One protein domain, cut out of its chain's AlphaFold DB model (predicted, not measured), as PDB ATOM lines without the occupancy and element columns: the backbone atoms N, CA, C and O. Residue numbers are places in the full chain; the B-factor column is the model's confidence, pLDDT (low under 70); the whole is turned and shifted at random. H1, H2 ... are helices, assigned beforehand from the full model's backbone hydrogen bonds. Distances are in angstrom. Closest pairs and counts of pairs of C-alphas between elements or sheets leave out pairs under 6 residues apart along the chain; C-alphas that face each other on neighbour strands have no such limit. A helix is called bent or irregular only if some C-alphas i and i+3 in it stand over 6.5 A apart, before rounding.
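Overview. This is residues 439 to 480 and 547 to 575 of the 1060 residues of the protein "Hypothetical protein" of Adineta ricciae (UniProt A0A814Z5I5). One long helix, H2, crosses over H1 and the helical hairpin's H4, while H3 packs on H4 away from H2. The printed part has 71 residues, with helices H1, H2, H3, H4 in chain order and no named strand; it is all helix and compact, radius of gyration of the C-alphas 12.1 A, spanning 32 by 29 by 28 A.

Along the chain. H1, residues 439 to 446, begins at C-alpha (-8.077, -17.417, -14.003). H2, residues 459 to 478, is 28.8 A long. H3, residues 548 to 557, is irregular: C-alphas 554 and 557 are 7.4 A apart. H4, residues 560 to 570, ends at (-1.776, -6.553, -18.843).

Arrangement. H4 and H3 form a hairpin at 15 degrees, a shallow tilt; closest C-alphas, Ser 563 and Ser 556, 5.2 A. H2 touches H4 with residues 472 to 477 alone, about perpendicular at 75 degrees; closest C-alphas, Met 473 and Gln 561, 6.3 A. H2 touches H1 with residues 465 to 469 alone, at 80 degrees; closest C-alphas, Ile 443 and Val 465, 6.3 A. Every O i to N i+4 pair is within hydrogen-bond range in H1 and H2, 5 of 6 in H3, 6 of 7 in H4.

Size, cuts and confidence. Residues 481 to 546 are not printed, a 27.9 A gap between C-alphas 480 and 547. The H1 to H2 link is long. Residues 477 to 480 have pLDDT under 70.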
ATOM      1  N   ASP A 439      -8.659 -17.116 -12.676       88.50
ATOM      2  CA  ASP A 439      -8.077 -17.417 -14.003       88.50
ATOM      3  C   ASP A 439      -7.332 -16.231 -14.626       88.50
ATOM      4  O   ASP A 439      -6.267 -16.401 -15.210       88.50
ATOM      5  N   ILE A 440      -7.856 -15.015 -14.462       91.69
ATOM      6  CA  ILE A 440      -7.293 -13.797 -15.047       91.69
ATOM      7  C   ILE A 440      -5.857 -13.539 -14.555       91.69
ATOM      8  O   ILE A 440      -5.002 -13.140 -15.342       91.69
ATOM      9  N   HIS A 441      -5.548 -13.832 -13.287       93.06
ATOM     10  CA  HIS A 441      -4.193 -13.698 -12.737       93.06
ATOM     11  C   HIS A 441      -3.233 -14.731 -13.338       93.06
ATOM     12  O   HIS A 441      -2.088 -14.412 -13.672       93.06
ATOM     13  N   TYR A 442      -3.706 -15.969 -13.503       92.44
ATOM     14  CA  TYR A 442      -2.938 -17.046 -14.124       92.44
ATOM     15  C   TYR A 442      -2.667 -16.758 -15.602       92.44
ATOM     16  O   TYR A 442      -1.541 -16.933 -16.059       92.44
ATOM     17  N   ILE A 443      -3.661 -16.234 -16.326       92.88
ATOM     18  CA  ILE A 443      -3.535 -15.795 -17.719       92.88
ATOM     19  C   ILE A 443      -2.570 -14.609 -17.826       92.88
ATOM     20  O   ILE A 443      -1.662 -14.643 -18.649       92.88
ATOM     21  N   ALA A 444      -2.683 -13.591 -16.970       93.88
ATOM     22  CA  ALA A 444      -1.745 -12.468 -16.973       93.88
ATOM     23  C   ALA A 444      -0.294 -12.931 -16.726       93.88
ATOM     24  O   ALA A 444       0.620 -12.472 -17.403       93.88
ATOM     25  N   THR A 445      -0.085 -13.887 -15.813       93.81
ATOM     26  CA  THR A 445       1.239 -14.485 -15.545       93.81
ATOM     27  C   THR A 445       1.728 -15.362 -16.706       93.81
ATOM     28  O   THR A 445       2.923 -15.385 -16.999       93.81
ATOM     29  N   PHE A 446       0.821 -16.061 -17.397       93.44
ATOM     30  CA  PHE A 446       1.134 -16.813 -18.615       93.44
ATOM     31  C   PHE A 446       1.624 -15.896 -19.741       93.44
ATOM     32  O   PHE A 446       2.555 -16.249 -20.453       93.44
ATOM     33  N   LEU A 447       1.027 -14.712 -19.882       92.81
ATOM     34  CA  LEU A 447       1.359 -13.740 -20.927       92.81
ATOM     35  C   LEU A 447       2.684 -12.995 -20.673       92.81
ATOM     36  O   LEU A 447       3.098 -12.194 -21.508       92.81
ATOM     37  N   HIS A 448       3.374 -13.241 -19.556       91.00
ATOM     38  CA  HIS A 448       4.710 -12.699 -19.317       91.00
ATOM     39  C   HIS A 448       5.790 -13.670 -19.840       91.00
ATOM     40  O   HIS A 448       5.860 -14.804 -19.355       91.00
ATOM     41  N   PRO A 449       6.653 -13.258 -20.801       88.31
ATOM     42  CA  PRO A 449       7.591 -14.143 -21.505       88.31
ATOM     43  C   PRO A 449       8.430 -15.080 -20.629       88.31
ATOM     44  O   PRO A 449       8.639 -16.233 -21.002       88.31
ATOM     45  N   GLU A 450       8.879 -14.607 -19.466       85.50
ATOM     46  CA  GLU A 450       9.704 -15.384 -18.528       85.50
ATOM     47  C   GLU A 450       8.902 -16.416 -17.712       85.50
ATOM     48  O   GLU A 450       9.426 -17.465 -17.334       85.50
ATOM     49  N   THR A 451       7.616 -16.155 -17.448       86.44
ATOM     50  CA  THR A 451       6.765 -16.975 -16.565       86.44
ATOM     51  C   THR A 451       5.708 -17.792 -17.306       86.44
ATOM     52  O   THR A 451       5.011 -18.586 -16.675       86.44
ATOM     53  N   LYS A 452       5.640 -17.696 -18.640       85.81
ATOM     54  CA  LYS A 452       4.734 -18.472 -19.511       85.81
ATOM     55  C   LYS A 452       4.793 -19.993 -19.353       85.81
ATOM     56  O   LYS A 452       3.847 -20.692 -19.701       85.81
ATOM     57  N   SER A 453       5.894 -20.522 -18.816       81.25
ATOM     58  CA  SER A 453       6.021 -21.948 -18.488       81.25
ATOM     59  C   SER A 453       5.147 -22.376 -17.302       81.25
ATOM     60  O   SER A 453       4.889 -23.571 -17.145       81.25
ATOM     61  N   LEU A 454       4.710 -21.420 -16.465       82.00
ATOM     62  CA  LEU A 454       3.934 -21.625 -15.237       82.00
ATOM     63  C   LEU A 454       4.499 -22.774 -14.382       82.00
ATOM     64  O   LEU A 454       3.771 -23.643 -13.895       82.00
ATOM     65  N   SER A 455       5.827 -22.792 -14.231       78.94
ATOM     66  CA  SER A 455       6.593 -23.899 -13.642       78.94
ATOM     67  C   SER A 455       6.177 -24.270 -12.212       78.94
ATOM     68  O   SER A 455       6.383 -25.410 -11.799       78.94
ATOM     69  N   THR A 456       5.537 -23.351 -11.482       75.44
ATOM     70  CA  THR A 456       4.996 -23.557 -10.128       75.44
ATOM     71  C   THR A 456       3.681 -24.344 -10.076       75.44
ATOM     72  O   THR A 456       3.306 -24.798  -8.998       75.44
ATOM     73  N   LEU A 457       2.972 -24.505 -11.198       81.50
ATOM     74  CA  LEU A 457       1.663 -25.174 -11.266       81.50
ATOM     75  C   LEU A 457       1.775 -26.640 -11.702       81.50
ATOM     76  O   LEU A 457       2.760 -27.026 -12.342       81.50
ATOM     77  N   SER A 458       0.745 -27.448 -11.419       83.25
ATOM     78  CA  SER A 458       0.659 -28.818 -11.940       83.25
ATOM     79  C   SER A 458       0.377 -28.824 -13.447       83.25
ATOM     80  O   SER A 458      -0.160 -27.864 -14.001       83.25
ATOM     81  N   GLN A 459       0.693 -29.926 -14.134       81.94
ATOM     82  CA  GLN A 459       0.437 -30.029 -15.576       81.94
ATOM     83  C   GLN A 459      -1.061 -29.930 -15.923       81.94
ATOM     84  O   GLN A 459      -1.403 -29.418 -16.988       81.94
ATOM     85  N   SER A 460      -1.948 -30.370 -15.023       83.06
ATOM     86  CA  SER A 460      -3.400 -30.228 -15.190       83.06
ATOM     87  C   SER A 460      -3.815 -28.756 -15.165       83.06
ATOM     88  O   SER A 460      -4.514 -28.295 -16.066       83.06
ATOM     89  N   ASP A 461      -3.316 -27.998 -14.187       84.00
ATOM     90  CA  ASP A 461      -3.662 -26.582 -14.019       84.00
ATOM     91  C   ASP A 461      -3.117 -25.741 -15.179       84.00
ATOM     92  O   ASP A 461      -3.835 -24.906 -15.724       84.00
ATOM     93  N   ARG A 462      -1.882 -26.013 -15.634       86.12
ATOM     94  CA  ARG A 462      -1.307 -25.369 -16.833       86.12
ATOM     95  C   ARG A 462      -2.184 -25.587 -18.063       86.12
ATOM     96  O   ARG A 462      -2.469 -24.634 -18.784       86.12
ATOM     97  N   ASN A 463      -2.639 -26.821 -18.286       85.69
ATOM     98  CA  ASN A 463      -3.533 -27.142 -19.397       85.69
ATOM     99  C   ASN A 463      -4.877 -26.398 -19.268       85.69
ATOM    100  O   ASN A 463      -5.397 -25.923 -20.276       85.69
ATOM    101  N   GLY A 464      -5.403 -26.247 -18.047       86.62
ATOM    102  CA  GLY A 464      -6.584 -25.429 -17.753       86.62
ATOM    103  C   GLY A 464      -6.387 -23.955 -18.120       86.62
ATOM    104  O   GLY A 464      -7.176 -23.409 -18.887       86.62
ATOM    105  N   VAL A 465      -5.289 -23.333 -17.675       87.88
ATOM    106  CA  VAL A 465      -4.959 -21.934 -18.015       87.88
ATOM    107  C   VAL A 465      -4.860 -21.745 -19.530       87.88
ATOM    108  O   VAL A 465      -5.461 -20.819 -20.064       87.88
ATOM    109  N   ILE A 466      -4.183 -22.651 -20.245       87.12
ATOM    110  CA  ILE A 466      -4.065 -22.611 -21.714       87.12
ATOM    111  C   ILE A 466      -5.446 -22.709 -22.395       87.12
ATOM    112  O   ILE A 466      -5.700 -22.024 -23.388       87.12
ATOM    113  N   GLN A 467      -6.368 -23.523 -21.870       86.81
ATOM    114  CA  GLN A 467      -7.748 -23.574 -22.370       86.81
ATOM    115  C   GLN A 467      -8.503 -22.261 -22.105       86.81
ATOM    116  O   GLN A 467      -9.179 -21.769 -23.013       86.81
ATOM    117  N   SER A 468      -8.349 -21.653 -20.925       88.06
ATOM    118  CA  SER A 468      -8.941 -20.343 -20.616       88.06
ATOM    119  C   SER A 468      -8.364 -19.218 -21.493       88.06
ATOM    120  O   SER A 468      -9.139 -18.404 -21.994       88.06
ATOM    121  N   VAL A 469      -7.055 -19.219 -21.796       88.44
ATOM    122  CA  VAL A 469      -6.424 -18.307 -22.782       88.44
ATOM    123  C   VAL A 469      -7.124 -18.424 -24.139       88.44
ATOM    124  O   VAL A 469      -7.682 -17.443 -24.633       88.44
ATOM    125  N   ARG A 470      -7.175 -19.638 -24.711       87.75
ATOM    126  CA  ARG A 470      -7.817 -19.892 -26.015       87.75
ATOM    127  C   ARG A 470      -9.300 -19.502 -26.026       87.75
ATOM    128  O   ARG A 470      -9.796 -19.013 -27.040       87.75
ATOM    129  N   LYS A 471     -10.021 -19.696 -24.914       85.38
ATOM    130  CA  LYS A 471     -11.431 -19.300 -24.773       85.38
ATOM    131  C   LYS A 471     -11.598 -17.780 -24.857       85.38
ATOM    132  O   LYS A 471     -12.436 -17.303 -25.623       85.38
ATOM    133  N   ILE A 472     -10.800 -17.015 -24.110       82.75
ATOM    134  CA  ILE A 472     -10.877 -15.546 -24.122       82.75
ATOM    135  C   ILE A 472     -10.442 -14.991 -25.486       82.75
ATOM    136  O   ILE A 472     -11.158 -14.156 -26.033       82.75
ATOM    137  N   MET A 473      -9.361 -15.508 -26.088       83.31
ATOM    138  CA  MET A 473      -8.937 -15.124 -27.448       83.31
ATOM    139  C   MET A 473     -10.072 -15.280 -28.466       83.31
ATOM    140  O   MET A 473     -10.372 -14.339 -29.197       83.31
ATOM    141  N   LYS A 474     -10.767 -16.428 -28.461       79.25
ATOM    142  CA  LYS A 474     -11.923 -16.656 -29.341       79.25
ATOM    143  C   LYS A 474     -13.060 -15.674 -29.082       79.25
ATOM    144  O   LYS A 474     -13.664 -15.201 -30.035       79.25
ATOM    145  N   THR A 475     -13.339 -15.338 -27.823       71.56
ATOM    146  CA  THR A 475     -14.447 -14.424 -27.499       71.56
ATOM    147  C   THR A 475     -14.137 -13.005 -27.988       71.56
ATOM    148  O   THR A 475     -14.998 -12.378 -28.592       71.56
ATOM    149  N   ILE A 476     -12.882 -12.551 -27.858       70.44
ATOM    150  CA  ILE A 476     -12.410 -11.276 -28.425       70.44
ATOM    151  C   ILE A 476     -12.446 -11.299 -29.968       70.44
ATOM    152  O   ILE A 476     -12.867 -10.319 -30.581       70.44
ATOM    153  N   GLY A 477     -12.034 -12.403 -30.603       60.53
ATOM    154  CA  GLY A 477     -11.960 -12.527 -32.066       60.53
ATOM    155  C   GLY A 477     -13.311 -12.635 -32.786       60.53
ATOM    156  O   GLY A 477     -13.462 -12.100 -33.881       60.53
ATOM    157  N   ILE A 478     -14.323 -13.268 -32.178       48.81
ATOM    158  CA  ILE A 478     -15.658 -13.448 -32.792       48.81
ATOM    159  C   ILE A 478     -16.338 -12.099 -33.105       48.81
ATOM    160  O   ILE A 478     -17.071 -11.987 -34.089       48.81
ATOM    161  N   VAL A 479     -16.052 -11.055 -32.320       46.12
ATOM    162  CA  VAL A 479     -16.650  -9.715 -32.470       46.12
ATOM    163  C   VAL A 479     -16.089  -8.939 -33.679       46.12
ATOM    164  O   VAL A 479     -16.601  -7.868 -33.991       46.12
ATOM    165  N   ASP A 480     -15.052  -9.424 -34.374       46.03
ATOM    166  CA  ASP A 480     -14.565  -8.811 -35.630       46.03
ATOM    167  C   ASP A 480     -15.298  -9.346 -36.880       46.03
ATOM    168  O   ASP A 480     -15.322  -8.674 -37.908       46.03
ATOM    169  N   GLY A 547       9.700  -2.940 -21.356       81.88
ATOM    170  CA  GLY A 547       8.344  -2.977 -20.808       81.88
ATOM    171  C   GLY A 547       7.482  -4.038 -21.496       81.88
ATOM    172  O   GLY A 547       7.403  -4.072 -22.720       81.88
ATOM    173  N   ILE A 548       6.767  -4.869 -20.731       89.31
ATOM    174  CA  ILE A 548       6.028  -6.019 -21.285       89.31
ATOM    175  C   ILE A 548       4.958  -5.639 -22.329       89.31
ATOM    176  O   ILE A 548       4.761  -6.372 -23.298       89.31
ATOM    177  N   LEU A 549       4.290  -4.488 -22.190       90.00
ATOM    178  CA  LEU A 549       3.348  -4.002 -23.209       90.00
ATOM    179  C   LEU A 549       4.072  -3.624 -24.514       90.00
ATOM    180  O   LEU A 549       3.626  -3.999 -25.596       90.00
ATOM    181  N   VAL A 550       5.235  -2.969 -24.425       88.94
ATOM    182  CA  VAL A 550       6.097  -2.660 -25.579       88.94
ATOM    183  C   VAL A 550       6.579  -3.949 -26.255       88.94
ATOM    184  O   VAL A 550       6.533  -4.052 -27.483       88.94
ATOM    185  N   TRP A 551       6.951  -4.963 -25.467       88.94
ATOM    186  CA  TRP A 551       7.312  -6.289 -25.973       88.94
ATOM    187  C   TRP A 551       6.165  -6.912 -26.789       88.94
ATOM    188  O   TRP A 551       6.370  -7.306 -27.941       88.94
ATOM    189  N   TRP A 552       4.938  -6.933 -26.256       90.50
ATOM    190  CA  TRP A 552       3.769  -7.458 -26.976       90.50
ATOM    191  C   TRP A 552       3.388  -6.635 -28.210       90.50
ATOM    192  O   TRP A 552       2.998  -7.215 -29.222       90.50
ATOM    193  N   LYS A 553       3.556  -5.307 -28.178       89.12
ATOM    194  CA  LYS A 553       3.346  -4.437 -29.345       89.12
ATOM    195  C   LYS A 553       4.314  -4.796 -30.478       89.12
ATOM    196  O   LYS A 553       3.866  -4.949 -31.614       89.12
ATOM    197  N   LYS A 554       5.602  -5.024 -30.180       88.56
ATOM    198  CA  LYS A 554       6.610  -5.474 -31.168       88.56
ATOM    199  C   LYS A 554       6.286  -6.845 -31.773       88.56
ATOM    200  O   LYS A 554       6.477  -7.040 -32.967       88.56
ATOM    201  N   HIS A 555       5.762  -7.772 -30.973       88.31
ATOM    202  CA  HIS A 555       5.437  -9.135 -31.415       88.31
ATOM    203  C   HIS A 555       4.017  -9.280 -31.998       88.31
ATOM    204  O   HIS A 555       3.614 -10.384 -32.357       88.31
ATOM    205  N   SER A 556       3.265  -8.184 -32.146       86.81
ATOM    206  CA  SER A 556       1.872  -8.209 -32.629       86.81
ATOM    207  C   SER A 556       1.695  -8.684 -34.075       86.81
ATOM    208  O   SER A 556       0.632  -9.189 -34.419       86.81
ATOM    209  N   ALA A 557       2.733  -8.593 -34.910       84.06
ATOM    210  CA  ALA A 557       2.729  -9.189 -36.248       84.06
ATOM    211  C   ALA A 557       2.925 -10.720 -36.233       84.06
ATOM    212  O   ALA A 557       2.553 -11.388 -37.191       84.06
ATOM    213  N   ILE A 558       3.514 -11.269 -35.161       85.44
ATOM    214  CA  ILE A 558       3.810 -12.705 -35.001       85.44
ATOM    215  C   ILE A 558       2.675 -13.409 -34.247       85.44
ATOM    216  O   ILE A 558       2.345 -14.546 -34.558       85.44
ATOM    217  N   PHE A 559       2.056 -12.724 -33.280       88.12
ATOM    218  CA  PHE A 559       0.946 -13.253 -32.483       88.12
ATOM    219  C   PHE A 559      -0.267 -12.296 -32.480       88.12
ATOM    220  O   PHE A 559      -0.535 -11.666 -31.450       88.12
ATOM    221  N   PRO A 560      -0.984 -12.119 -33.610       85.50
ATOM    222  CA  PRO A 560      -2.006 -11.077 -33.749       85.50
ATOM    223  C   PRO A 560      -3.169 -11.154 -32.752       85.50
ATOM    224  O   PRO A 560      -3.670 -10.111 -32.324       85.50
ATOM    225  N   GLN A 561      -3.629 -12.348 -32.370       85.19
ATOM    226  CA  GLN A 561      -4.723 -12.505 -31.406       85.19
ATOM    227  C   GLN A 561      -4.214 -12.473 -29.960       85.19
ATOM    228  O   GLN A 561      -4.821 -11.834 -29.093       85.19
ATOM    229  N   LEU A 562      -3.086 -13.128 -29.686       89.31
ATOM    230  CA  LEU A 562      -2.512 -13.236 -28.348       89.31
ATOM    231  C   LEU A 562      -1.934 -11.892 -27.884       89.31
ATOM    232  O   LEU A 562      -2.103 -11.542 -26.717       89.31
ATOM    233  N   SER A 563      -1.352 -11.086 -28.783       89.25
ATOM    234  CA  SER A 563      -0.888  -9.734 -28.448       89.25
ATOM    235  C   SER A 563      -2.044  -8.789 -28.123       89.25
ATOM    236  O   SER A 563      -1.908  -7.966 -27.224       89.25
ATOM    237  N   ARG A 564      -3.196  -8.906 -28.805       86.94
ATOM    238  CA  ARG A 564      -4.406  -8.122 -28.480       86.94
ATOM    239  C   ARG A 564      -4.906  -8.445 -27.071       86.94
ATOM    240  O   ARG A 564      -5.175  -7.525 -26.293       86.94
ATOM    241  N   LEU A 565      -4.979  -9.736 -26.725       89.88
ATOM    242  CA  LEU A 565      -5.304 -10.181 -25.368       89.88
ATOM    243  C   LEU A 565      -4.272  -9.659 -24.358       89.88
ATOM    244  O   LEU A 565      -4.659  -9.121 -23.324       89.88
ATOM    245  N   ALA A 566      -2.979  -9.775 -24.658       91.62
ATOM    246  CA  ALA A 566      -1.913  -9.352 -23.761       91.62
ATOM    247  C   ALA A 566      -1.915  -7.848 -23.487       91.62
ATOM    248  O   ALA A 566      -1.911  -7.455 -22.324       91.62
ATOM    249  N   LEU A 567      -1.978  -7.011 -24.525       90.38
ATOM    250  CA  LEU A 567      -2.022  -5.554 -24.380       90.38
ATOM    251  C   LEU A 567      -3.227  -5.120 -23.533       90.38
ATOM    252  O   LEU A 567      -3.073  -4.373 -22.565       90.38
ATOM    253  N   SER A 568      -4.411  -5.663 -23.834       89.50
ATOM    254  CA  SER A 568      -5.643  -5.321 -23.117       89.50
ATOM    255  C   SER A 568      -5.628  -5.810 -21.663       89.50
ATOM    256  O   SER A 568      -5.985  -5.060 -20.760       89.50
ATOM    257  N   LEU A 569      -5.192  -7.053 -21.412       92.00
ATOM    258  CA  LEU A 569      -5.249  -7.665 -20.081       92.00
ATOM    259  C   LEU A 569      -4.133  -7.186 -19.145       92.00
ATOM    260  O   LEU A 569      -4.368  -6.989 -17.956       92.00
ATOM    261  N   LEU A 570      -2.915  -6.997 -19.655       92.94
ATOM    262  CA  LEU A 570      -1.776  -6.553 -18.843       92.94
ATOM    263  C   LEU A 570      -1.877  -5.072 -18.454       92.94
ATOM    264  O   LEU A 570      -1.273  -4.670 -17.463       92.94
ATOM    265  N   SER A 571      -2.678  -4.288 -19.182       91.56
ATOM    266  CA  SER A 571      -3.022  -2.904 -18.830       91.56
ATOM    267  C   SER A 571      -4.050  -2.793 -17.697       91.56
ATOM    268  O   SER A 571      -4.415  -1.688 -17.307       91.56
ATOM    269  N   ILE A 572      -4.528  -3.914 -17.148       92.69
ATOM    270  CA  ILE A 572      -5.405  -3.938 -15.974       92.69
ATOM    271  C   ILE A 572      -4.530  -3.989 -14.711       92.69
ATOM    272  O   ILE A 572      -3.650  -4.849 -14.615       92.69
ATOM    273  N   PRO A 573      -4.738  -3.108 -13.716       92.38
ATOM    274  CA  PRO A 573      -3.944  -3.123 -12.494       92.38
ATOM    275  C   PRO A 573      -4.342  -4.275 -11.559       92.38
ATOM    276  O   PRO A 573      -5.510  -4.640 -11.444       92.38
ATOM    277  N   ALA A 574      -3.383  -4.764 -10.772       91.56
ATOM    278  CA  ALA A 574      -3.624  -5.677  -9.646       91.56
ATOM    279  C   ALA A 574      -4.345  -5.016  -8.445       91.56
ATOM    280  O   ALA A 574      -4.636  -5.667  -7.435       91.56
ATOM    281  N   SER A 575      -4.569  -3.702  -8.507       87.12
ATOM    282  CA  SER A 575      -4.914  -2.864  -7.366       87.12
ATOM    283  C   SER A 575      -5.841  -1.716  -7.760       87.12
ATOM    284  O   SER A 575      -5.589  -1.015  -8.737       87.12
TER     285      SER A 575